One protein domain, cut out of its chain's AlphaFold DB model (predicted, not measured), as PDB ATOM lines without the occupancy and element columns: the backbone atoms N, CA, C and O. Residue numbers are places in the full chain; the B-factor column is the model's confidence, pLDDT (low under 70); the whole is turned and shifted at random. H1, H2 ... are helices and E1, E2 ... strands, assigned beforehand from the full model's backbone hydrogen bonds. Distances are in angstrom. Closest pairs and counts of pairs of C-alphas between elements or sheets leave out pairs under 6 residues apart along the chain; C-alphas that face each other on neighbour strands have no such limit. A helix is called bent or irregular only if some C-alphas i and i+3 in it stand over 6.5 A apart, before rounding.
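AT A GLANCE: This is residues 5 to 174 of the 434 residues of an uncharacterized protein of Actinosynnema pretiosum (UniProt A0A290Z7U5). A flat, open frame of helices: H2 and arm H5a of the long helix H5 pack side by side in the middle, H1 folds back along one side as a hairpin with H2, and H3 and H4 make a V on the other side, closing a loose triangle with an empty middle. The small strand hairpin E1 E2 lies beyond one end of H2, beside arm H5b, whose residues 167 to 174 stick out as a tail. The 170 printed residues hold five named helices and two strands in the order H1 H2 E1 E2 H3 H4 H5; the sheet, E1 - E2, is antiparallel and the class is mostly helix. The whole is loose, with a radius of gyration of the C-alphas of 21.6 A and spans of 69 by 48 by 14 A.

HOW THE PARTS SIT: Strands E1, residues 69 to 72, and E2, residues 79 to 82, form an antiparallel hairpin; N 71 and O 80 are 2.9 A apart and N 82 and O 69 2.9 A, both within hydrogen-bond range. Helix H5, residues 130 to 174, was assigned as one helix by its hydrogen bonds but is bent, with C-alphas 155 and 158 6.9 A apart; its arms H5a, residues 130 to 155, and H5b, residues 158 to 174, stand at a shallow tilt of 27 degrees. The closest C-alphas of E2 and H5b are those of Tyr 81 and Pro 158, 6.1 A apart. H2, residues 39 to 66, is irregular, with C-alphas 40 and 43 7.4 A apart. H2 and H5a touch, closest at C-alphas Met 55 and Gly 145, 4.0 A, the same way at a shallow tilt of 34 degrees, only just short of steep. H1, residues 5 to 34, forms a helical hairpin with H2, touching it with residues 25 to 32 alone, closest at C-alphas Tyr 32 and Ala 45, 5.1 A. H4, residues 102 to 123, touches H5a with residues 113 to 122 alone, closest at C-alphas Gly 121 and Ala 131, 4.1 A, at a steep tilt of 68 degrees, only just short of perpendicular. H3, residues 86 to 100, meets H4 only through their link. H1 and H4 are apart. Every O i to N i+4 pair is within hydrogen-bond range in H1, H3 and H5b; the counts are 22 of 24 in H2, 16 of 18 in H4 and 21 of 22 in H5a.

IN THESE COORDINATES: H1 runs 42.6 A from C-alpha 5 at (179.130, 244.273, 128.744). H2 spans 40.6 A, H3 20.7 A, H4 31.2 A and H5a 37.4 A. H5b spans 24.8 A, to C-alpha 174 at (178.099, 239.898, 148.028).

THE WHOLE: The C-alphas farthest apart, Pro 128 and Asp 174, are 70.5 A apart. The printed part has no cut and no long link. Its mean pLDDT is 79.7; residues 5 to 11, 70 to 83, 101 to 104 and 163 to 174 are under 70.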
ATOM      1  N   SER A   5     178.905 243.749 130.095       56.19
ATOM      2  CA  SER A   5     179.130 244.273 128.744       56.19
ATOM      3  C   SER A   5     177.837 244.541 127.948       56.19
ATOM      4  O   SER A   5     177.822 245.415 127.082       56.19
ATOM      5  N   ASP A   6     176.733 243.849 128.246       58.75
ATOM      6  CA  ASP A   6     175.438 244.045 127.580       58.75
ATOM      7  C   ASP A   6     174.655 245.222 128.170       58.75
ATOM      8  O   ASP A   6     173.992 245.955 127.433       58.75
ATOM      9  N   LEU A   7     174.765 245.455 129.482       56.62
ATOM     10  CA  LEU A   7     174.184 246.629 130.146       56.62
ATOM     11  C   LEU A   7     174.831 247.927 129.649       56.62
ATOM     12  O   LEU A   7     174.137 248.852 129.226       56.62
ATOM     13  N   THR A   8     176.162 247.972 129.600       61.09
ATOM     14  CA  THR A   8     176.910 249.141 129.106       61.09
ATOM     15  C   THR A   8     176.630 249.438 127.631       61.09
ATOM     16  O   THR A   8     176.452 250.602 127.261       61.09
ATOM     17  N   LYS A   9     176.491 248.407 126.785       67.38
ATOM     18  CA  LYS A   9     176.059 248.579 125.386       67.38
ATOM     19  C   LYS A   9     174.664 249.198 125.285       67.38
ATOM     20  O   LYS A   9     174.491 250.129 124.505       67.38
ATOM     21  N   ARG A  10     173.693 248.738 126.082       66.75
ATOM     22  CA  ARG A  10     172.301 249.228 126.046       66.75
ATOM     23  C   ARG A  10     172.155 250.670 126.532       66.75
ATOM     24  O   ARG A  10     171.468 251.452 125.879       66.75
ATOM     25  N   HIS A  11     172.838 251.041 127.617       68.25
ATOM     26  CA  HIS A  11     172.869 252.429 128.098       68.25
ATOM     27  C   HIS A  11     173.454 253.368 127.038       68.25
ATOM     28  O   HIS A  11     172.902 254.434 126.770       68.25
ATOM     29  N   ARG A  12     174.525 252.930 126.369       74.25
ATOM     30  CA  ARG A  12     175.137 253.669 125.264       74.25
ATOM     31  C   ARG A  12     174.175 253.827 124.085       74.25
ATOM     32  O   ARG A  12     174.070 254.920 123.545       74.25
ATOM     33  N   THR A  13     173.434 252.783 123.712       76.06
ATOM     34  CA  THR A  13     172.416 252.870 122.652       76.06
ATOM     35  C   THR A  13     171.319 253.879 122.999       76.06
ATOM     36  O   THR A  13     170.979 254.707 122.160       76.06
ATOM     37  N   MET A  14     170.803 253.866 124.234       76.12
ATOM     38  CA  MET A  14     169.755 254.802 124.661       76.12
ATOM     39  C   MET A  14     170.243 256.256 124.657       76.12
ATOM     40  O   MET A  14     169.542 257.142 124.170       76.12
ATOM     41  N   PHE A  15     171.472 256.488 125.123       80.00
ATOM     42  CA  PHE A  15     172.118 257.798 125.067       80.00
ATOM     43  C   PHE A  15     172.269 258.315 123.628       80.00
ATOM     44  O   PHE A  15     171.912 259.460 123.347       80.00
ATOM     45  N   TRP A  16     172.740 257.475 122.698       81.88
ATOM     46  CA  TRP A  16     172.873 257.856 121.286       81.88
ATOM     47  C   TRP A  16     171.533 258.139 120.613       81.88
ATOM     48  O   TRP A  16     171.454 259.058 119.804       81.88
ATOM     49  N   VAL A  17     170.475 257.403 120.956       82.69
ATOM     50  CA  VAL A  17     169.138 257.632 120.386       82.69
ATOM     51  C   VAL A  17     168.550 258.958 120.858       82.69
ATOM     52  O   VAL A  17     168.076 259.733 120.031       82.69
ATOM     53  N   LEU A  18     168.636 259.267 122.156       82.06
ATOM     54  CA  LEU A  18     168.171 260.551 122.693       82.06
ATOM     55  C   LEU A  18     168.989 261.726 122.139       82.06
ATOM     56  O   LEU A  18     168.423 262.739 121.734       82.06
ATOM     57  N   SER A  19     170.311 261.563 122.053       82.88
ATOM     58  CA  SER A  19     171.206 262.576 121.480       82.88
ATOM     59  C   SER A  19     170.944 262.784 119.985       82.88
ATOM     60  O   SER A  19     170.917 263.918 119.515       82.88
ATOM     61  N   GLY A  20     170.690 261.703 119.244       85.94
ATOM     62  CA  GLY A  20     170.315 261.746 117.833       85.94
ATOM     63  C   GLY A  20     168.967 262.430 117.606       85.94
ATOM     64  O   GLY A  20     168.859 263.275 116.721       85.94
ATOM     65  N   ALA A  21     167.959 262.139 118.435       84.56
ATOM     66  CA  ALA A  21     166.653 262.794 118.369       84.56
ATOM     67  C   ALA A  21     166.749 264.302 118.662       84.56
ATOM     68  O   ALA A  21     166.113 265.111 117.979       84.56
ATOM     69  N   LEU A  22     167.579 264.698 119.632       87.19
ATOM     70  CA  LEU A  22     167.843 266.105 119.938       87.19
ATOM     71  C   LEU A  22     168.570 266.808 118.782       87.19
ATOM     72  O   LEU A  22     168.144 267.879 118.351       87.19
ATOM     73  N   ALA A  23     169.622 266.190 118.237       89.19
ATOM     74  CA  ALA A  23     170.366 266.729 117.100       89.19
ATOM     75  C   ALA A  23     169.481 266.880 115.852       89.19
ATOM     76  O   ALA A  23     169.519 267.920 115.196       89.19
ATOM     77  N   ALA A  24     168.633 265.889 115.561       87.62
ATOM     78  CA  ALA A  24     167.657 265.959 114.476       87.62
ATOM     79  C   ALA A  24     166.650 267.099 114.689       87.62
ATOM     80  O   ALA A  24     166.375 267.854 113.760       87.62
ATOM     81  N   SER A  25     166.164 267.290 115.919       86.81
ATOM     82  CA  SER A  25     165.252 268.392 116.253       86.81
ATOM     83  C   SER A  25     165.898 269.760 116.010       86.81
ATOM     84  O   SER A  25     165.293 270.628 115.382       86.81
ATOM     85  N   LEU A  26     167.152 269.938 116.437       88.62
ATOM     86  CA  LEU A  26     167.916 271.164 116.185       88.62
ATOM     87  C   LEU A  26     168.178 271.381 114.689       88.62
ATOM     88  O   LEU A  26     168.054 272.506 114.208       88.62
ATOM     89  N   ALA A  27     168.486 270.319 113.941       89.56
ATOM     90  CA  ALA A  27     168.703 270.391 112.498       89.56
ATOM     91  C   ALA A  27     167.432 270.803 111.740       89.56
ATOM     92  O   ALA A  27     167.503 271.642 110.844       89.56
ATOM     93  N   VAL A  28     166.266 270.272 112.120       89.62
ATOM     94  CA  VAL A  28     164.973 270.646 111.521       89.62
ATOM     95  C   VAL A  28     164.639 272.117 111.802       89.62
ATOM     96  O   VAL A  28     164.220 272.834 110.893       89.62
ATOM     97  N   ILE A  29     164.896 272.604 113.023       87.88
ATOM     98  CA  ILE A  29     164.716 274.023 113.382       87.88
ATOM     99  C   ILE A  29     165.680 274.919 112.588       87.88
ATOM    100  O   ILE A  29     165.263 275.936 112.030       87.88
ATOM    101  N   ALA A  30     166.955 274.536 112.491       86.06
ATOM    102  CA  ALA A  30     167.956 275.276 111.728       86.06
ATOM    103  C   ALA A  30     167.619 275.326 110.228       86.06
ATOM    104  O   ALA A  30     167.744 276.381 109.606       86.06
ATOM    105  N   LEU A  31     167.128 274.219 109.658       87.81
ATOM    106  CA  LEU A  31     166.687 274.145 108.263       87.81
ATOM    107  C   LEU A  31     165.489 275.064 108.002       87.81
ATOM    108  O   LEU A  31     165.459 275.766 106.989       87.81
ATOM    109  N   TYR A  32     164.528 275.116 108.927       85.69
ATOM    110  CA  TYR A  32     163.420 276.066 108.849       85.69
ATOM    111  C   TYR A  32     163.909 277.524 108.905       85.69
ATOM    112  O   TYR A  32     163.500 278.345 108.078       85.69
ATOM    113  N   GLY A  33     164.850 277.841 109.799       82.75
ATOM    114  CA  GLY A  33     165.496 279.155 109.854       82.75
ATOM    115  C   GLY A  33     166.183 279.531 108.535       82.75
ATOM    116  O   GLY A  33     165.905 280.587 107.972       82.75
ATOM    117  N   ALA A  34     167.001 278.633 107.979       82.88
ATOM    118  CA  ALA A  34     167.705 278.846 106.712       82.88
ATOM    119  C   ALA A  34     166.759 278.979 105.504       82.88
ATOM    120  O   ALA A  34     167.047 279.723 104.564       82.88
ATOM    121  N   SER A  35     165.588 278.330 105.538       84.19
ATOM    122  CA  SER A  35     164.572 278.449 104.481       84.19
ATOM    123  C   SER A  35     164.025 279.879 104.313       84.19
ATOM    124  O   SER A  35     163.469 280.221 103.269       84.19
ATOM    125  N   HIS A  36     164.240 280.774 105.285       75.94
ATOM    126  CA  HIS A  36     163.901 282.189 105.123       75.94
ATOM    127  C   HIS A  36     164.747 282.880 104.043       75.94
ATOM    128  O   HIS A  36     164.249 283.803 103.403       75.94
ATOM    129  N   VAL A  37     165.963 282.401 103.770       76.50
ATOM    130  CA  VAL A  37     166.833 282.928 102.704       76.50
ATOM    131  C   VAL A  37     166.433 282.372 101.330       76.50
ATOM    132  O   VAL A  37     166.468 283.094 100.337       76.50
ATOM    133  N   TRP A  38     165.972 281.117 101.271       75.88
ATOM    134  CA  TRP A  38     165.545 280.444 100.038       75.88
ATOM    135  C   TRP A  38     164.044 280.145 100.051       75.88
ATOM    136  O   TRP A  38     163.603 279.080 100.484       75.88
ATOM    137  N   SER A  39     163.249 281.081  99.526       71.44
ATOM    138  CA  SER A  39     161.779 281.022  99.540       71.44
ATOM    139  C   SER A  39     161.185 279.744  98.932       71.44
ATOM    140  O   SER A  39     160.154 279.277  99.410       71.44
ATOM    141  N   ALA A  40     161.857 279.135  97.951       78.56
ATOM    142  CA  ALA A  40     161.424 277.893  97.306       78.56
ATOM    143  C   ALA A  40     161.441 276.658  98.233       78.56
ATOM    144  O   ALA A  40     160.702 275.707  97.995       78.56
ATOM    145  N   LEU A  41     162.257 276.658  99.297       82.50
ATOM    146  CA  LEU A  41     162.398 275.514 100.212       82.50
ATOM    147  C   LEU A  41     161.488 275.603 101.445       82.50
ATOM    148  O   LEU A  41     161.359 274.625 102.186       82.50
ATOM    149  N   ARG A  42     160.837 276.751 101.668       81.31
ATOM    150  CA  ARG A  42     160.000 276.999 102.854       81.31
ATOM    151  C   ARG A  42     158.870 275.980 103.043       81.31
ATOM    152  O   ARG A  42     158.741 275.494 104.166       81.31
ATOM    153  N   PRO A  43     158.094 275.588 102.011       83.62
ATOM    154  CA  PRO A  43     157.001 274.632 102.202       83.62
ATOM    155  C   PRO A  43     157.510 273.261 102.663       83.62
ATOM    156  O   PRO A  43     156.931 272.650 103.556       83.62
ATOM    157  N   ALA A  44     158.636 272.805 102.107       85.62
ATOM    158  CA  ALA A  44     159.255 271.536 102.479       85.62
ATOM    159  C   ALA A  44     159.839 271.572 103.903       85.62
ATOM    160  O   ALA A  44     159.636 270.633 104.674       85.62
ATOM    161  N   ALA A  45     160.514 272.664 104.275       87.25
ATOM    162  CA  ALA A  45     161.052 272.843 105.622       87.25
ATOM    163  C   ALA A  45     159.937 272.912 106.681       87.25
ATOM    164  O   ALA A  45     160.069 272.322 107.752       87.25
ATOM    165  N   LEU A  46     158.817 273.572 106.366       86.94
ATOM    166  CA  LEU A  46     157.661 273.651 107.255       86.94
ATOM    167  C   LEU A  46     156.940 272.298 107.385       86.94
ATOM    168  O   LEU A  46     156.601 271.911 108.502       86.94
ATOM    169  N   CYS A  47     156.786 271.534 106.295       88.50
ATOM    170  CA  CYS A  47     156.302 270.148 106.357       88.50
ATOM    171  C   CYS A  47     157.156 269.288 107.288       88.50
ATOM    172  O   CYS A  47     156.622 268.551 108.115       88.50
ATOM    173  N   LEU A  48     158.480 269.381 107.163       90.19
ATOM    174  CA  LEU A  48     159.396 268.607 107.993       90.19
ATOM    175  C   LEU A  48     159.291 269.013 109.466       90.19
ATOM    176  O   LEU A  48     159.236 268.144 110.329       90.19
ATOM    177  N   LEU A  49     159.208 270.315 109.753       90.88
ATOM    178  CA  LEU A  49     159.050 270.837 111.110       90.88
ATOM    179  C   LEU A  49     157.743 270.368 111.758       90.88
ATOM    180  O   LEU A  49     157.763 269.841 112.870       90.88
ATOM    181  N   VAL A  50     156.619 270.528 111.057       91.69
ATOM    182  CA  VAL A  50     155.294 270.138 111.556       91.69
ATOM    183  C   VAL A  50     155.196 268.622 111.714       91.69
ATOM    184  O   VAL A  50     154.726 268.146 112.746       91.69
ATOM    185  N   GLY A  51     155.691 267.857 110.737       93.56
ATOM    186  CA  GLY A  51     155.744 266.398 110.813       93.56
ATOM    187  C   GLY A  51     156.594 265.911 111.986       93.56
ATOM    188  O   GLY A  51     156.149 265.066 112.760       93.56
ATOM    189  N   TRP A  52     157.780 266.491 112.184       93.12
ATOM    190  CA  TRP A  52     158.666 266.142 113.297       93.12
ATOM    191  C   TRP A  52     158.052 266.483 114.661       93.12
ATOM    192  O   TRP A  52     158.098 265.667 115.580       93.12
ATOM    193  N   ALA A  53     157.405 267.645 114.787       92.19
ATOM    194  CA  ALA A  53     156.703 268.036 116.008       92.19
ATOM    195  C   ALA A  53     155.533 267.088 116.331       92.19
ATOM    196  O   ALA A  53     155.412 266.620 117.467       92.19
ATOM    197  N   ALA A  54     154.711 266.755 115.330       94.44
ATOM    198  CA  ALA A  54     153.612 265.801 115.471       94.44
ATOM    199  C   ALA A  54     154.121 264.408 115.878       94.44
ATOM    200  O   ALA A  54     153.545 263.764 116.761       94.44
ATOM    201  N   MET A  55     155.236 263.971 115.285       94.50
ATOM    202  CA  MET A  55     155.885 262.703 115.601       94.50
ATOM    203  C   MET A  55     156.403 262.669 117.043       94.50
ATOM    204  O   MET A  55     156.125 261.705 117.750       94.50
ATOM    205  N   LEU A  56     157.109 263.707 117.512       93.06
ATOM    206  CA  LEU A  56     157.644 263.768 118.880       93.06
ATOM    207  C   LEU A  56     156.541 263.795 119.939       93.06
ATOM    208  O   LEU A  56     156.609 263.050 120.918       93.06
ATOM    209  N   LEU A  57     155.506 264.614 119.730       94.56
ATOM    210  CA  LEU A  57     154.368 264.697 120.645       94.56
ATOM    211  C   LEU A  57     153.657 263.343 120.762       94.56
ATOM    212  O   LEU A  57     153.334 262.881 121.856       94.56
ATOM    213  N   SER A  58     153.472 262.672 119.626       94.19
ATOM    214  CA  SER A  58     152.820 261.366 119.584       94.19
ATOM    215  C   SER A  58     153.725 260.258 120.125       94.19
ATOM    216  O   SER A  58     153.236 259.355 120.795       94.19
ATOM    217  N   ALA A  59     155.041 260.336 119.913       93.12
ATOM    218  CA  ALA A  59     156.017 259.409 120.485       93.12
ATOM    219  C   ALA A  59     156.074 259.499 122.009       93.12
ATOM    220  O   ALA A  59     156.208 258.467 122.663       93.12
ATOM    221  N   LEU A  60     155.905 260.694 122.584       91.75
ATOM    222  CA  LEU A  60     155.754 260.850 124.028       91.75
ATOM    223  C   LEU A  60     154.495 260.134 124.529       91.75
ATOM    224  O   LEU A  60     154.571 259.364 125.483       91.75
ATOM    225  N   ALA A  61     153.356 260.315 123.855       90.88
ATOM    226  CA  ALA A  61     152.147 259.566 124.187       90.88
ATOM    227  C   ALA A  61     152.386 258.047 124.075       90.88
ATOM    228  O   ALA A  61     152.127 257.310 125.022       90.88
ATOM    229  N   GLY A  62     152.973 257.578 122.970       90.44
ATOM    230  CA  GLY A  62     153.336 256.172 122.774       90.44
ATOM    231  C   GLY A  62     154.256 255.632 123.870       90.44
ATOM    232  O   GLY A  62     154.037 254.525 124.364       90.44
ATOM    233  N   PHE A  63     155.228 256.431 124.316       89.56
ATOM    234  CA  PHE A  63     156.092 256.101 125.445       89.56
ATOM    235  C   PHE A  63     155.274 255.849 126.713       89.56
ATOM    236  O   PHE A  63     155.461 254.797 127.319       89.56
ATOM    237  N   LEU A  64     154.344 256.747 127.073       86.50
ATOM    238  CA  LEU A  64     153.475 256.588 128.249       86.50
ATOM    239  C   LEU A  64     152.678 255.275 128.188       86.50
ATOM    240  O   LEU A  64     152.615 254.541 129.174       86.50
ATOM    241  N   PHE A  65     152.110 254.945 127.023       85.00
ATOM    242  CA  PHE A  65     151.370 253.692 126.820       85.00
ATOM    243  C   PHE A  65     152.268 252.446 126.827       85.00
ATOM    244  O   PHE A  65     151.805 251.352 127.148       85.00
ATOM    245  N   GLY A  66     153.544 252.595 126.474       84.75
ATOM    246  CA  GLY A  66     154.523 251.512 126.429       84.75
ATOM    247  C   GLY A  66     155.143 251.155 127.781       84.75
ATOM    248  O   GLY A  66     155.831 250.134 127.860       84.75
ATOM    249  N   ILE A  67     154.927 251.956 128.836       84.00
ATOM    250  CA  ILE A  67     155.499 251.698 130.166       84.00
ATOM    251  C   ILE A  67     154.968 250.351 130.694       84.00
ATOM    252  O   ILE A  67     153.749 250.176 130.820       84.00
ATOM    253  N   PRO A  68     155.855 249.379 130.994       78.38
ATOM    254  CA  PRO A  68     155.449 248.081 131.508       78.38
ATOM    255  C   PRO A  68     154.914 248.203 132.936       78.38
ATOM    256  O   PRO A  68     155.423 248.985 133.741       78.38
ATOM    257  N   ARG A  69     153.916 247.380 133.277       73.00
ATOM    258  CA  ARG A  69     153.391 247.298 134.643       73.00
ATOM    259  C   ARG A  69     154.198 246.267 135.434       73.00
ATOM    260  O   ARG A  69     154.406 245.146 134.968       73.00
ATOM    261  N   ARG A  70     154.633 246.632 136.640       66.50
ATOM    262  CA  ARG A  70     155.233 245.686 137.591       66.50
ATOM    263  C   ARG A  70     154.117 244.802 138.152       66.50
ATOM    264  O   ARG A  70     153.127 245.327 138.662       66.50
ATOM    265  N   VAL A  71     154.248 243.488 137.996       62.88
ATOM    266  CA  VAL A  71     153.309 242.497 138.532       62.88
ATOM    267  C   VAL A  71     154.045 241.649 139.555       62.88
ATOM    268  O   VAL A  71     155.166 241.191 139.328       62.88
ATOM    269  N   GLU A  72     153.414 241.503 140.710       53.38
ATOM    270  CA  GLU A  72     153.942 240.757 141.837       53.38
ATOM    271  C   GLU A  72     153.223 239.416 141.913       53.38
ATOM    272  O   GLU A  72     152.092 239.337 142.387       53.38
ATOM    273  N   ASP A  73     153.883 238.354 141.452       45.41
ATOM    274  CA  ASP A  73     153.391 237.000 141.683       45.41
ATOM    275  C   ASP A  73     153.774 236.567 143.102       45.41
ATOM    276  O   ASP A  73     154.945 236.365 143.436       45.41
ATOM    277  N   SER A  74     152.767 236.420 143.963       41.44
ATOM    278  CA  SER A  74     152.919 236.066 145.382       41.44
ATOM    279  C   SER A  74     153.500 234.659 145.595       41.44
ATOM    280  O   SER A  74     154.009 234.361 146.671       41.44
ATOM    281  N   ALA A  75     153.440 233.799 144.573       42.28
ATOM    282  CA  ALA A  75     153.825 232.388 144.648       42.28
ATOM    283  C   ALA A  75     155.277 232.102 144.220       42.28
ATOM    284  O   ALA A  75     155.832 231.073 144.593       42.28
ATOM    285  N   ASN A  76     155.909 232.994 143.451       37.78
ATOM    286  CA  ASN A  76     157.286 232.837 142.986       37.78
ATOM    287  C   ASN A  76     157.958 234.205 143.027       37.78
ATOM    288  O   ASN A  76     157.630 235.077 142.236       37.78
ATOM    289  N   SER A  77     158.909 234.388 143.939       45.41
ATOM    290  CA  SER A  77     159.563 235.650 144.315       45.41
ATOM    291  C   SER A  77     160.308 236.439 143.220       45.41
ATOM    292  O   SER A  77     161.141 237.271 143.561       45.41
ATOM    293  N   LYS A  78     160.027 236.242 141.930       45.06
ATOM    294  CA  LYS A  78     160.595 237.013 140.822       45.06
ATOM    295  C   LYS A  78     159.709 238.222 140.524       45.06
ATOM    296  O   LYS A  78     158.533 238.062 140.217       45.06
ATOM    297  N   ALA A  79     160.277 239.428 140.579       51.91
ATOM    298  CA  ALA A  79     159.612 240.618 140.054       51.91
ATOM    299  C   ALA A  79     159.377 240.431 138.545       51.91
ATOM    300  O   ALA A  79     160.315 240.333 137.749       51.91
ATOM    301  N   GLY A  80     158.109 240.312 138.152       58.31
ATOM    302  CA  GLY A  80     157.698 240.213 136.761       58.31
ATOM    303  C   GLY A  80     157.367 241.595 136.212       58.31
ATOM    304  O   GLY A  80     156.638 242.369 136.826       58.31
ATOM    305  N   TYR A  81     157.862 241.910 135.019       69.44
ATOM    306  CA  TYR A  81     157.294 243.002 134.227       69.44
ATOM    307  C   TYR A  81     156.273 242.385 133.290       69.44
ATOM    308  O   TYR A  81     156.663 241.666 132.362       69.44
ATOM    309  N   ALA A  82     154.995 242.629 133.572       65.44
ATOM    310  CA  ALA A  82     153.914 242.193 132.712       65.44
ATOM    311  C   ALA A  82     153.693 243.197 131.586       65.44
ATOM    312  O   ALA A  82     153.991 244.394 131.680       65.44
ATOM    313  N   VAL A  83     153.147 242.672 130.499       63.88
ATOM    314  CA  VAL A  83     152.703 243.474 129.371       63.88
ATOM    315  C   VAL A  83     151.561 244.381 129.829       63.88
ATOM    316  O   VAL A  83     150.620 243.926 130.473       63.88
ATOM    317  N   ASN A  84     151.648 245.666 129.493       70.88
ATOM    318  CA  ASN A  84     150.579 246.616 129.756       70.88
ATOM    319  C   ASN A  84     149.384 246.347 128.812       70.88
ATOM    320  O   ASN A  84     149.561 246.312 127.592       70.88
ATOM    321  N   THR A  85     148.184 246.165 129.371       76.50
ATOM    322  CA  THR A  85     146.920 245.939 128.642       76.50
ATOM    323  C   THR A  85     146.205 247.240 128.255       76.50
ATOM    324  O   THR A  85     145.109 247.196 127.708       76.50
ATOM    325  N   ASN A  86     146.793 248.414 128.515       74.31
ATOM    326  CA  ASN A  86     146.168 249.710 128.222       74.31
ATOM    327  C   ASN A  86     145.736 249.844 126.751       74.31
ATOM    328  O   ASN A  86     144.663 250.371 126.486       74.31
ATOM    329  N   LEU A  87     146.525 249.346 125.788       77.12
ATOM    330  CA  LEU A  87     146.132 249.398 124.371       77.12
ATOM    331  C   LEU A  87     144.963 248.476 124.032       77.12
ATOM    332  O   LEU A  87     144.158 248.818 123.175       77.12
ATOM    333  N   GLU A  88     144.865 247.328 124.695       80.38
ATOM    334  CA  GLU A  88     143.732 246.417 124.529       80.38
ATOM    335  C   GLU A  88     142.446 247.093 125.016       80.38
ATOM    336  O   GLU A  88     141.453 247.134 124.292       80.38
ATOM    337  N   GLN A  89     142.507 247.736 126.185       78.38
ATOM    338  CA  GLN A  89     141.385 248.478 126.763       78.38
ATOM    339  C   GLN A  89     140.982 249.689 125.911       78.38
ATOM    340  O   GLN A  89     139.798 249.903 125.662       78.38
ATOM    341  N   VAL A  90     141.953 250.470 125.427       80.50
ATOM    342  CA  VAL A  90     141.679 251.611 124.540       80.50
ATOM    343  C   VAL A  90     141.130 251.146 123.190       80.50
ATOM    344  O   VAL A  90     140.216 251.781 122.675       80.50
ATOM    345  N   SER A  91     141.625 250.041 122.620       82.69
ATOM    346  CA  SER A  91     141.109 249.484 121.361       82.69
ATOM    347  C   SER A  91     139.670 248.984 121.501       82.69
ATOM    348  O   SER A  91     138.846 249.214 120.614       82.69
ATOM    349  N   ASP A  92     139.350 248.325 122.615       82.06
ATOM    350  CA  ASP A  92     137.990 247.886 122.937       82.06
ATOM    351  C   ASP A  92     137.047 249.089 123.110       82.06
ATOM    352  O   ASP A  92     135.971 249.145 122.509       82.06
ATOM    353  N   TRP A  93     137.489 250.118 123.839       82.50
ATOM    354  CA  TRP A  93     136.746 251.370 123.998       82.50
ATOM    355  C   TRP A  93     136.549 252.122 122.671       82.50
ATOM    356  O   TRP A  93     135.438 252.565 122.373       82.50
ATOM    357  N   LEU A  94     137.588 252.214 121.834       76.12
ATOM    358  CA  LEU A  94     137.541 252.877 120.527       76.12
ATOM    359  C   LEU A  94     136.567 252.173 119.576       76.12
ATOM    360  O   LEU A  94     135.779 252.832 118.902       76.12
ATOM    361  N   THR A  95     136.582 250.841 119.554       81.19
ATOM    362  CA  THR A  95     135.674 250.048 118.712       81.19
ATOM    363  C   THR A  95     134.219 250.240 119.146       81.19
ATOM    364  O   THR A  95     133.337 250.416 118.306       81.19
ATOM    365  N   LYS A  96     133.961 250.309 120.457       80.25
ATOM    366  CA  LYS A  96     132.630 250.615 121.006       80.25
ATOM    367  C   LYS A  96     132.169 252.033 120.660       80.25
ATOM    368  O   LYS A  96     131.004 252.216 120.313       80.25
ATOM    369  N   MET A  97     133.066 253.021 120.690       73.75
ATOM    370  CA  MET A  97     132.751 254.394 120.277       73.75
ATOM    371  C   MET A  97     132.444 254.486 118.784       73.75
ATOM    372  O   MET A  97     131.472 255.142 118.416       73.75
ATOM    373  N   LEU A  98     133.199 253.783 117.940       77.12
ATOM    374  CA  LEU A  98     132.980 253.756 116.494       77.12
ATOM    375  C   LEU A  98     131.597 253.190 116.125       77.12
ATOM    376  O   LEU A  98     130.974 253.671 115.183       77.12
ATOM    377  N   ILE A  99     131.110 252.206 116.886       80.00
ATOM    378  CA  ILE A  99     129.812 251.553 116.657       80.00
ATOM    379  C   ILE A  99     128.652 252.302 117.350       80.00
ATOM    380  O   ILE A  99     127.534 252.274 116.844       80.00
ATOM    381  N   GLY A 100     128.888 252.966 118.492       70.19
ATOM    382  CA  GLY A 100     127.821 253.490 119.361       70.19
ATOM    383  C   GLY A 100     127.559 255.003 119.321       70.19
ATOM    384  O   GLY A 100     126.403 255.412 119.275       70.19
ATOM    385  N   VAL A 101     128.597 255.848 119.377       66.25
ATOM    386  CA  VAL A 101     128.467 257.318 119.591       66.25
ATOM    387  C   VAL A 101     129.294 258.144 118.585       66.25
ATOM    388  O   VAL A 101     129.122 259.356 118.462       66.25
ATOM    389  N   GLY A 102     130.157 257.497 117.796       62.59
ATOM    390  CA  GLY A 102     131.168 258.146 116.958       62.59
ATOM    391  C   GLY A 102     130.630 259.111 115.900       62.59
ATOM    392  O   GLY A 102     131.341 260.032 115.515       62.59
ATOM    393  N   LEU A 103     129.377 258.975 115.456       62.31
ATOM    394  CA  LEU A 103     128.832 259.795 114.366       62.31
ATOM    395  C   LEU A 103     128.704 261.296 114.700       62.31
ATOM    396  O   LEU A 103     128.747 262.112 113.782       62.31
ATOM    397  N   ILE A 104     128.570 261.667 115.979       68.50
ATOM    398  CA  ILE A 104     128.401 263.073 116.398       68.50
ATOM    399  C   ILE A 104     129.764 263.741 116.659       68.50
ATOM    400  O   ILE A 104     130.003 264.855 116.195       68.50
ATOM    401  N   GLU A 105     130.696 263.046 117.318       70.06
ATOM    402  CA  GLU A 105     132.020 263.593 117.676       70.06
ATOM    403  C   GLU A 105     133.063 263.501 116.547       70.06
ATOM    404  O   GLU A 105     133.988 264.308 116.477       70.06
ATOM    405  N   LEU A 106     132.924 262.570 115.595       74.50
ATOM    406  CA  LEU A 106     133.836 262.524 114.441       74.50
ATOM    407  C   LEU A 106     133.693 263.761 113.540       74.50
ATOM    408  O   LEU A 106     134.668 264.188 112.918       74.50
ATOM    409  N   GLY A 107     132.501 264.366 113.499       79.94
ATOM    410  CA  GLY A 107     132.263 265.617 112.779       79.94
ATOM    411  C   GLY A 107     133.049 266.789 113.372       79.94
ATOM    412  O   GLY A 107     133.715 267.520 112.633       79.94
ATOM    413  N   SER A 108     133.038 266.934 114.703       83.50
ATOM    414  CA  SER A 108     133.781 267.989 115.404       83.50
ATOM    415  C   SER A 108     135.294 267.819 115.200       83.50
ATOM    416  O   SER A 108     135.978 268.768 114.806       83.50
ATOM    417  N   LEU A 109     135.809 266.591 115.312       84.12
ATOM    418  CA  LEU A 109     137.213 266.277 115.037       84.12
ATOM    419  C   LEU A 109     137.616 266.609 113.593       84.12
ATOM    420  O   LEU A 109     138.663 267.219 113.369       84.12
ATOM    421  N   GLY A 110     136.774 266.260 112.616       86.75
ATOM    422  CA  GLY A 110     136.990 266.589 111.206       86.75
ATOM    423  C   GLY A 110     137.067 268.097 110.959       86.75
ATOM    424  O   GLY A 110     137.962 268.561 110.250       86.75
ATOM    425  N   THR A 111     136.184 268.884 111.587       90.12
ATOM    426  CA  THR A 111     136.225 270.354 111.478       90.12
ATOM    427  C   THR A 111     137.481 270.963 112.096       90.12
ATOM    428  O   THR A 111     138.098 271.832 111.475       90.12
ATOM    429  N   TRP A 112     137.906 270.481 113.268       90.88
ATOM    430  CA  TRP A 112     139.134 270.937 113.919       90.88
ATOM    431  C   TRP A 112     140.370 270.580 113.089       90.88
ATOM    432  O   TRP A 112     141.207 271.442 112.814       90.88
ATOM    433  N   PHE A 113     140.447 269.337 112.609       92.31
ATOM    434  CA  PHE A 113     141.552 268.854 111.785       92.31
ATOM    435  C   PHE A 113     141.634 269.586 110.439       92.31
ATOM    436  O   PHE A 113     142.721 269.955 109.990       92.31
ATOM    437  N   GLY A 114     140.488 269.862 109.812       93.00
ATOM    438  CA  GLY A 114     140.410 270.691 108.609       93.00
ATOM    439  C   GLY A 114     140.808 272.150 108.862       93.00
ATOM    440  O   GLY A 114     141.400 272.786 107.992       93.00
ATOM    441  N   GLY A 115     140.524 272.689 110.052       93.19
ATOM    442  CA  GLY A 115     141.033 273.986 110.508       93.19
ATOM    443  C   GLY A 115     142.558 273.992 110.612       93.19
ATOM    444  O   GLY A 115     143.207 274.783 109.935       93.19
ATOM    445  N   LEU A 116     143.124 273.046 111.366       91.56
ATOM    446  CA  LEU A 116     144.570 272.884 111.534       91.56
ATOM    447  C   LEU A 116     145.293 272.725 110.188       91.56
ATOM    448  O   LEU A 116     146.289 273.399 109.931       91.56
ATOM    449  N   SER A 117     144.764 271.870 109.312       94.25
ATOM    450  CA  SER A 117     145.324 271.614 107.980       94.25
ATOM    451  C   SER A 117     145.352 272.878 107.120       94.25
ATOM    452  O   SER A 117     146.333 273.125 106.422       94.25
ATOM    453  N   ARG A 118     144.308 273.716 107.195       93.88
ATOM    454  CA  ARG A 118     144.272 275.011 106.498       93.88
ATOM    455  C   ARG A 118     145.260 276.005 107.088       93.88
ATOM    456  O   ARG A 118     146.038 276.558 106.326       93.88
ATOM    457  N   THR A 119     145.309 276.160 108.411       92.25
ATOM    458  CA  THR A 119     146.258 277.073 109.071       92.25
ATOM    459  C   THR A 119     147.710 276.728 108.733       92.25
ATOM    460  O   THR A 119     148.504 277.606 108.400       92.25
ATOM    461  N   VAL A 120     148.067 275.442 108.767       90.38
ATOM    462  CA  VAL A 120     149.415 274.997 108.390       90.38
ATOM    463  C   VAL A 120     149.644 275.150 106.880       90.38
ATOM    464  O   VAL A 120     150.706 275.612 106.474       90.38
ATOM    465  N   GLY A 121     148.654 274.829 106.041       91.19
ATOM    466  CA  GLY A 121     148.739 275.002 104.585       91.19
ATOM    467  C   GLY A 121     148.898 276.464 104.144       91.19
ATOM    468  O   GLY A 121     149.670 276.762 103.233       91.19
ATOM    469  N   GLU A 122     148.239 277.396 104.832       90.19
ATOM    470  CA  GLU A 122     148.408 278.840 104.647       90.19
ATOM    471  C   GLU A 122     149.840 279.268 104.982       90.19
ATOM    472  O   GLU A 122     150.486 279.945 104.179       90.19
ATOM    473  N   ALA A 123     150.390 278.787 106.101       86.44
ATOM    474  CA  ALA A 123     151.783 279.031 106.479       86.44
ATOM    475  C   ALA A 123     152.800 278.422 105.486       86.44
ATOM    476  O   ALA A 123     153.921 278.918 105.363       86.44
ATOM    477  N   MET A 124     152.407 277.394 104.724       83.12
ATOM    478  CA  MET A 124     153.202 276.809 103.633       83.12
ATOM    479  C   MET A 124     153.138 277.604 102.317       83.12
ATOM    480  O   MET A 124     153.764 277.200 101.338       83.12
ATOM    481  N   GLY A 125     152.406 278.720 102.265       83.81
ATOM    482  CA  GLY A 125     152.295 279.583 101.084       83.81
ATOM    483  C   GLY A 125     150.934 279.548 100.383       83.81
ATOM    484  O   GLY A 125     150.791 280.176  99.338       83.81
ATOM    485  N   GLY A 126     149.940 278.829 100.923       83.81
ATOM    486  CA  GLY A 126     148.527 278.962 100.533       83.81
ATOM    487  C   GLY A 126     148.153 278.500  99.116       83.81
ATOM    488  O   GLY A 126     147.030 278.731  98.675       83.81
ATOM    489  N   GLY A 127     149.062 277.842  98.389       85.25
ATOM    490  CA  GLY A 127     148.803 277.346  97.035       85.25
ATOM    491  C   GLY A 127     147.795 276.183  96.982       85.25
ATOM    492  O   GLY A 127     147.521 275.552  98.014       85.25
ATOM    493  N   PRO A 128     147.265 275.844  95.789       84.56
ATOM    494  CA  PRO A 128     146.377 274.697  95.605       84.56
ATOM    495  C   PRO A 128     147.003 273.408  96.163       84.56
ATOM    496  O   PRO A 128     148.124 273.052  95.812       84.56
ATOM    497  N   GLY A 129     146.293 272.723  97.064       85.38
ATOM    498  CA  GLY A 129     146.758 271.476  97.689       85.38
ATOM    499  C   GLY A 129     147.635 271.633  98.941       85.38
ATOM    500  O   GLY A 129     147.907 270.631  99.599       85.38
ATOM    501  N   SER A 130     148.018 272.852  99.340       88.38
ATOM    502  CA  SER A 130     148.828 273.101 100.551       88.38
ATOM    503  C   SER A 130     148.172 272.579 101.836       88.38
ATOM    504  O   SER A 130     148.825 271.911 102.634       88.38
ATOM    505  N   ALA A 131     146.865 272.795 102.001       90.81
ATOM    506  CA  ALA A 131     146.110 272.266 103.136       90.81
ATOM    507  C   ALA A 131     146.042 270.728 103.139       90.81
ATOM    508  O   ALA A 131     146.110 270.106 104.197       90.81
ATOM    509  N   VAL A 132     145.954 270.099 101.962       92.69
ATOM    510  CA  VAL A 132     145.946 268.631 101.831       92.69
ATOM    511  C   VAL A 132     147.312 268.058 102.201       92.69
ATOM    512  O   VAL A 132     147.383 267.078 102.937       92.69
ATOM    513  N   ALA A 133     148.396 268.695 101.748       89.44
ATOM    514  CA  ALA A 133     149.754 268.311 102.115       89.44
ATOM    515  C   ALA A 133     149.990 268.443 103.628       89.44
ATOM    516  O   ALA A 133     150.479 267.506 104.255       89.44
ATOM    517  N   ALA A 134     149.577 269.565 104.228       91.56
ATOM    518  CA  ALA A 134     149.678 269.797 105.665       91.56
ATOM    519  C   ALA A 134     148.904 268.754 106.486       91.56
ATOM    520  O   ALA A 134     149.458 268.152 107.408       91.56
ATOM    521  N   GLY A 135     147.647 268.492 106.117       92.94
ATOM    522  CA  GLY A 135     146.836 267.453 106.749       92.94
ATOM    523  C   GLY A 135     147.459 266.066 106.592       92.94
ATOM    524  O   GLY A 135     147.566 265.326 107.566       92.94
ATOM    525  N   GLY A 136     147.952 265.729 105.396       94.50
ATOM    526  CA  GLY A 136     148.627 264.459 105.127       94.50
ATOM    527  C   GLY A 136     149.880 264.247 105.979       94.50
ATOM    528  O   GLY A 136     150.072 263.161 106.522       94.50
ATOM    529  N   VAL A 137     150.699 265.288 106.164       93.94
ATOM    530  CA  VAL A 137     151.884 265.250 107.036       93.94
ATOM    531  C   VAL A 137     151.486 264.955 108.482       93.94
ATOM    532  O   VAL A 137     152.015 264.017 109.076       93.94
ATOM    533  N   VAL A 138     150.532 265.700 109.047       94.00
ATOM    534  CA  VAL A 138     150.083 265.475 110.433       94.00
ATOM    535  C   VAL A 138     149.476 264.076 110.585       94.00
ATOM    536  O   VAL A 138     149.856 263.335 111.491       94.00
ATOM    537  N   ALA A 139     148.600 263.672 109.660       93.75
ATOM    538  CA  ALA A 139     147.945 262.366 109.681       93.75
ATOM    539  C   ALA A 139     148.932 261.193 109.575       93.75
ATOM    540  O   ALA A 139     148.685 260.141 110.160       93.75
ATOM    541  N   PHE A 140     150.043 261.358 108.855       93.94
ATOM    542  CA  PHE A 140     151.057 260.316 108.700       93.94
ATOM    543  C   PHE A 140     152.022 260.245 109.891       93.94
ATOM    544  O   PHE A 140     152.275 259.166 110.432       93.94
ATOM    545  N   PHE A 141     152.563 261.387 110.324       94.25
ATOM    546  CA  PHE A 141     153.606 261.414 111.351       94.25
ATOM    547  C   PHE A 141     153.077 261.173 112.769       94.25
ATOM    548  O   PHE A 141     153.818 260.653 113.605       94.25
ATOM    549  N   THR A 142     151.807 261.477 113.047       94.62
ATOM    550  CA  THR A 142     151.192 261.225 114.360       94.62
ATOM    551  C   THR A 142     151.153 259.726 114.717       94.62
ATOM    552  O   THR A 142     151.777 259.347 115.715       94.62
ATOM    553  N   PRO A 143     150.530 258.826 113.926       94.31
ATOM    554  CA  PRO A 143     150.549 257.388 114.213       94.31
ATOM    555  C   PRO A 143     151.961 256.798 114.212       94.31
ATOM    556  O   PRO A 143     152.276 255.950 115.046       94.31
ATOM    557  N   LEU A 144     152.829 257.269 113.309       93.88
ATOM    558  CA  LEU A 144     154.211 256.805 113.213       93.88
ATOM    559  C   LEU A 144     155.014 257.142 114.475       93.88
ATOM    560  O   LEU A 144     155.720 256.281 115.006       93.88
ATOM    561  N   GLY A 145     154.884 258.369 114.983       93.56
ATOM    562  CA  GLY A 145     155.505 258.790 116.234       93.56
ATOM    563  C   GLY A 145     155.011 257.958 117.405       93.56
ATOM    564  O   GLY A 145     155.822 257.383 118.132       93.56
ATOM    565  N   PHE A 146     153.690 257.809 117.525       94.56
ATOM    566  CA  PHE A 146     153.077 256.977 118.557       94.56
ATOM    567  C   PHE A 146     153.618 255.545 118.553       94.56
ATOM    568  O   PHE A 146     154.110 255.070 119.577       94.56
ATOM    569  N   LEU A 147     153.584 254.875 117.398       92.19
ATOM    570  CA  LEU A 147     154.060 253.501 117.258       92.19
ATOM    571  C   LEU A 147     155.554 253.390 117.583       92.19
ATOM    572  O   LEU A 147     155.963 252.449 118.260       92.19
ATOM    573  N   THR A 148     156.351 254.369 117.154       90.94
ATOM    574  CA  THR A 148     157.791 254.412 117.430       90.94
ATOM    575  C   THR A 148     158.066 254.501 118.928       90.94
ATOM    576  O   THR A 148     158.783 253.656 119.462       90.94
ATOM    577  N   GLY A 149     157.466 255.472 119.624       89.56
ATOM    578  CA  GLY A 149     157.630 255.629 121.071       89.56
ATOM    579  C   GLY A 149     157.132 254.411 121.849       89.56
ATOM    580  O   GLY A 149     157.810 253.922 122.749       89.56
ATOM    581  N   TYR A 150     155.992 253.857 121.444       89.19
ATOM    582  CA  TYR A 150     155.412 252.671 122.063       89.19
ATOM    583  C   TYR A 150     156.289 251.420 121.915       89.19
ATOM    584  O   TYR A 150     156.611 250.769 122.914       89.19
ATOM    585  N   LEU A 151     156.700 251.078 120.688       88.94
ATOM    586  CA  LEU A 151     157.521 249.892 120.430       88.94
ATOM    587  C   LEU A 151     158.900 250.021 121.078       88.94
ATOM    588  O   LEU A 151     159.381 249.058 121.678       88.94
ATOM    589  N   TRP A 152     159.501 251.213 121.016       86.88
ATOM    590  CA  TRP A 152     160.781 251.500 121.658       86.88
ATOM    591  C   TRP A 152     160.730 251.220 123.162       86.88
ATOM    592  O   TRP A 152     161.522 250.425 123.679       86.88
ATOM    593  N   THR A 153     159.752 251.805 123.864       85.94
ATOM    594  CA  THR A 153     159.572 251.597 125.306       85.94
ATOM    595  C   THR A 153     159.298 250.134 125.623       85.94
ATOM    596  O   THR A 153     159.937 249.563 126.509       85.94
ATOM    597  N   ARG A 154     158.406 249.492 124.862       84.12
ATOM    598  CA  ARG A 154     158.012 248.097 125.087       84.12
ATOM    599  C   ARG A 154     159.161 247.107 124.880       84.12
ATOM    600  O   ARG A 154     159.201 246.084 125.559       84.12
ATOM    601  N   MET A 155     160.098 247.392 123.976       81.12
ATOM    602  CA  MET A 155     161.243 246.515 123.708       81.12
ATOM    603  C   MET A 155     162.400 246.707 124.695       81.12
ATOM    604  O   MET A 155     163.043 245.728 125.076       81.12
ATOM    605  N   ILE A 156     162.688 247.945 125.103       81.81
ATOM    606  CA  ILE A 156     163.939 248.270 125.813       81.81
ATOM    607  C   ILE A 156     163.751 248.343 127.326       81.81
ATOM    608  O   ILE A 156     164.620 247.891 128.076       81.81
ATOM    609  N   LEU A 157     162.622 248.885 127.784       81.06
ATOM    610  CA  LEU A 157     162.419 249.193 129.195       81.06
ATOM    611  C   LEU A 157     162.294 247.932 130.076       81.06
ATOM    612  O   LEU A 157     162.986 247.873 131.091       81.06
ATOM    613  N   PRO A 158     161.533 246.873 129.712       79.50
ATOM    614  CA  PRO A 158     161.421 245.692 130.573       79.50
ATOM    615  C   PRO A 158     162.756 244.959 130.807       79.50
ATOM    616  O   PRO A 158     163.058 244.638 131.955       79.50
ATOM    617  N   PRO A 159     163.600 244.689 129.789       73.31
ATOM    618  CA  PRO A 159     164.919 244.100 130.022       73.31
ATOM    619  C   PRO A 159     165.862 244.984 130.847       73.31
ATOM    620  O   PRO A 159     166.670 244.440 131.593       73.31
ATOM    621  N   ALA A 160     165.788 246.311 130.700       75.19
ATOM    622  CA  ALA A 160     166.614 247.245 131.466       75.19
ATOM    623  C   ALA A 160     166.228 247.247 132.951       75.19
ATOM    624  O   ALA A 160     167.099 247.120 133.807       75.19
ATOM    625  N   LEU A 161     164.927 247.295 133.245       76.19
ATOM    626  CA  LEU A 161     164.425 247.263 134.614       76.19
ATOM    627  C   LEU A 161     164.734 245.925 135.313       76.19
ATOM    628  O   LEU A 161     165.240 245.924 136.428       76.19
ATOM    629  N   ARG A 162     164.575 244.784 134.622       71.62
ATOM    630  CA  ARG A 162     164.984 243.466 135.160       71.62
ATOM    631  C   ARG A 162     166.477 243.381 135.467       71.62
ATOM    632  O   ARG A 162     166.877 242.685 136.392       71.62
ATOM    633  N   ALA A 163     167.307 244.015 134.642       69.56
ATOM    634  CA  ALA A 163     168.748 243.999 134.837       69.56
ATOM    635  C   ALA A 163     169.169 244.885 136.020       69.56
ATOM    636  O   ALA A 163     170.077 244.498 136.746       69.56
ATOM    637  N   ALA A 164     168.496 246.020 136.238       67.56
ATOM    638  CA  ALA A 164     168.701 246.861 137.417       67.56
ATOM    639  C   ALA A 164     168.325 246.119 138.714       67.56
ATOM    640  O   ALA A 164     169.165 246.015 139.604       67.56
ATOM    641  N   ASP A 165     167.139 245.501 138.762       65.75
ATOM    642  CA  ASP A 165     166.689 244.711 139.919       65.75
ATOM    643  C   ASP A 165     167.671 243.561 140.250       65.75
ATOM    644  O   ASP A 165     167.991 243.308 141.411       65.75
ATOM    645  N   ALA A 166     168.208 242.875 139.232       63.41
ATOM    646  CA  ALA A 166     169.161 241.776 139.427       63.41
ATOM    647  C   ALA A 166     170.537 242.237 139.952       63.41
ATOM    648  O   ALA A 166     171.217 241.488 140.660       63.41
ATOM    649  N   LEU A 167     170.972 243.450 139.595       62.91
ATOM    650  CA  LEU A 167     172.228 244.026 140.085       62.91
ATOM    651  C   LEU A 167     172.130 244.392 141.567       62.91
ATOM    652  O   LEU A 167     173.075 244.130 142.311       62.91
ATOM    653  N   GLU A 168     170.989 244.927 142.003       62.03
ATOM    654  CA  GLU A 168     170.725 245.180 143.421       62.03
ATOM    655  C   GLU A 168     170.749 243.874 144.225       62.03
ATOM    656  O   GLU A 168     171.435 243.793 145.244       62.03
ATOM    657  N   GLU A 169     170.095 242.816 143.735       57.69
ATOM    658  CA  GLU A 169     170.070 241.502 144.396       57.69
ATOM    659  C   GLU A 169     171.475 240.877 144.523       57.69
ATOM    660  O   GLU A 169     171.812 240.308 145.563       57.69
ATOM    661  N   THR A 170     172.331 241.046 143.509       58.56
ATOM    662  CA  THR A 170     173.710 240.522 143.519       58.56
ATOM    663  C   THR A 170     174.615 241.306 144.478       58.56
ATOM    664  O   THR A 170     175.334 240.704 145.270       58.56
ATOM    665  N   GLN A 171     174.541 242.643 144.481       60.12
ATOM    666  CA  GLN A 171     175.297 243.472 145.434       60.12
ATOM    667  C   GLN A 171     174.902 243.188 146.884       60.12
ATOM    668  O   GLN A 171     175.747 243.186 147.780       60.12
ATOM    669  N   VAL A 172     173.613 242.928 147.117       55.97
ATOM    670  CA  VAL A 172     173.118 242.500 148.423       55.97
ATOM    671  C   VAL A 172     173.739 241.152 148.818       55.97
ATOM    672  O   VAL A 172     174.208 241.029 149.947       55.97
ATOM    673  N   ALA A 173     173.796 240.173 147.909       54.25
ATOM    674  CA  ALA A 173     174.379 238.854 148.169       54.25
ATOM    675  C   ALA A 173     175.893 238.898 148.472       54.25
ATOM    676  O   ALA A 173     176.356 238.216 149.390       54.25
ATOM    677  N   ASP A 174     176.659 239.737 147.773       56.41
ATOM    678  CA  ASP A 174     178.099 239.898 148.028       56.41
ATOM    679  C   ASP A 174     178.363 240.528 149.407       56.41
ATOM    680  O   ASP A 174     179.189 240.033 150.178       56.41
TER     681      ASP A 174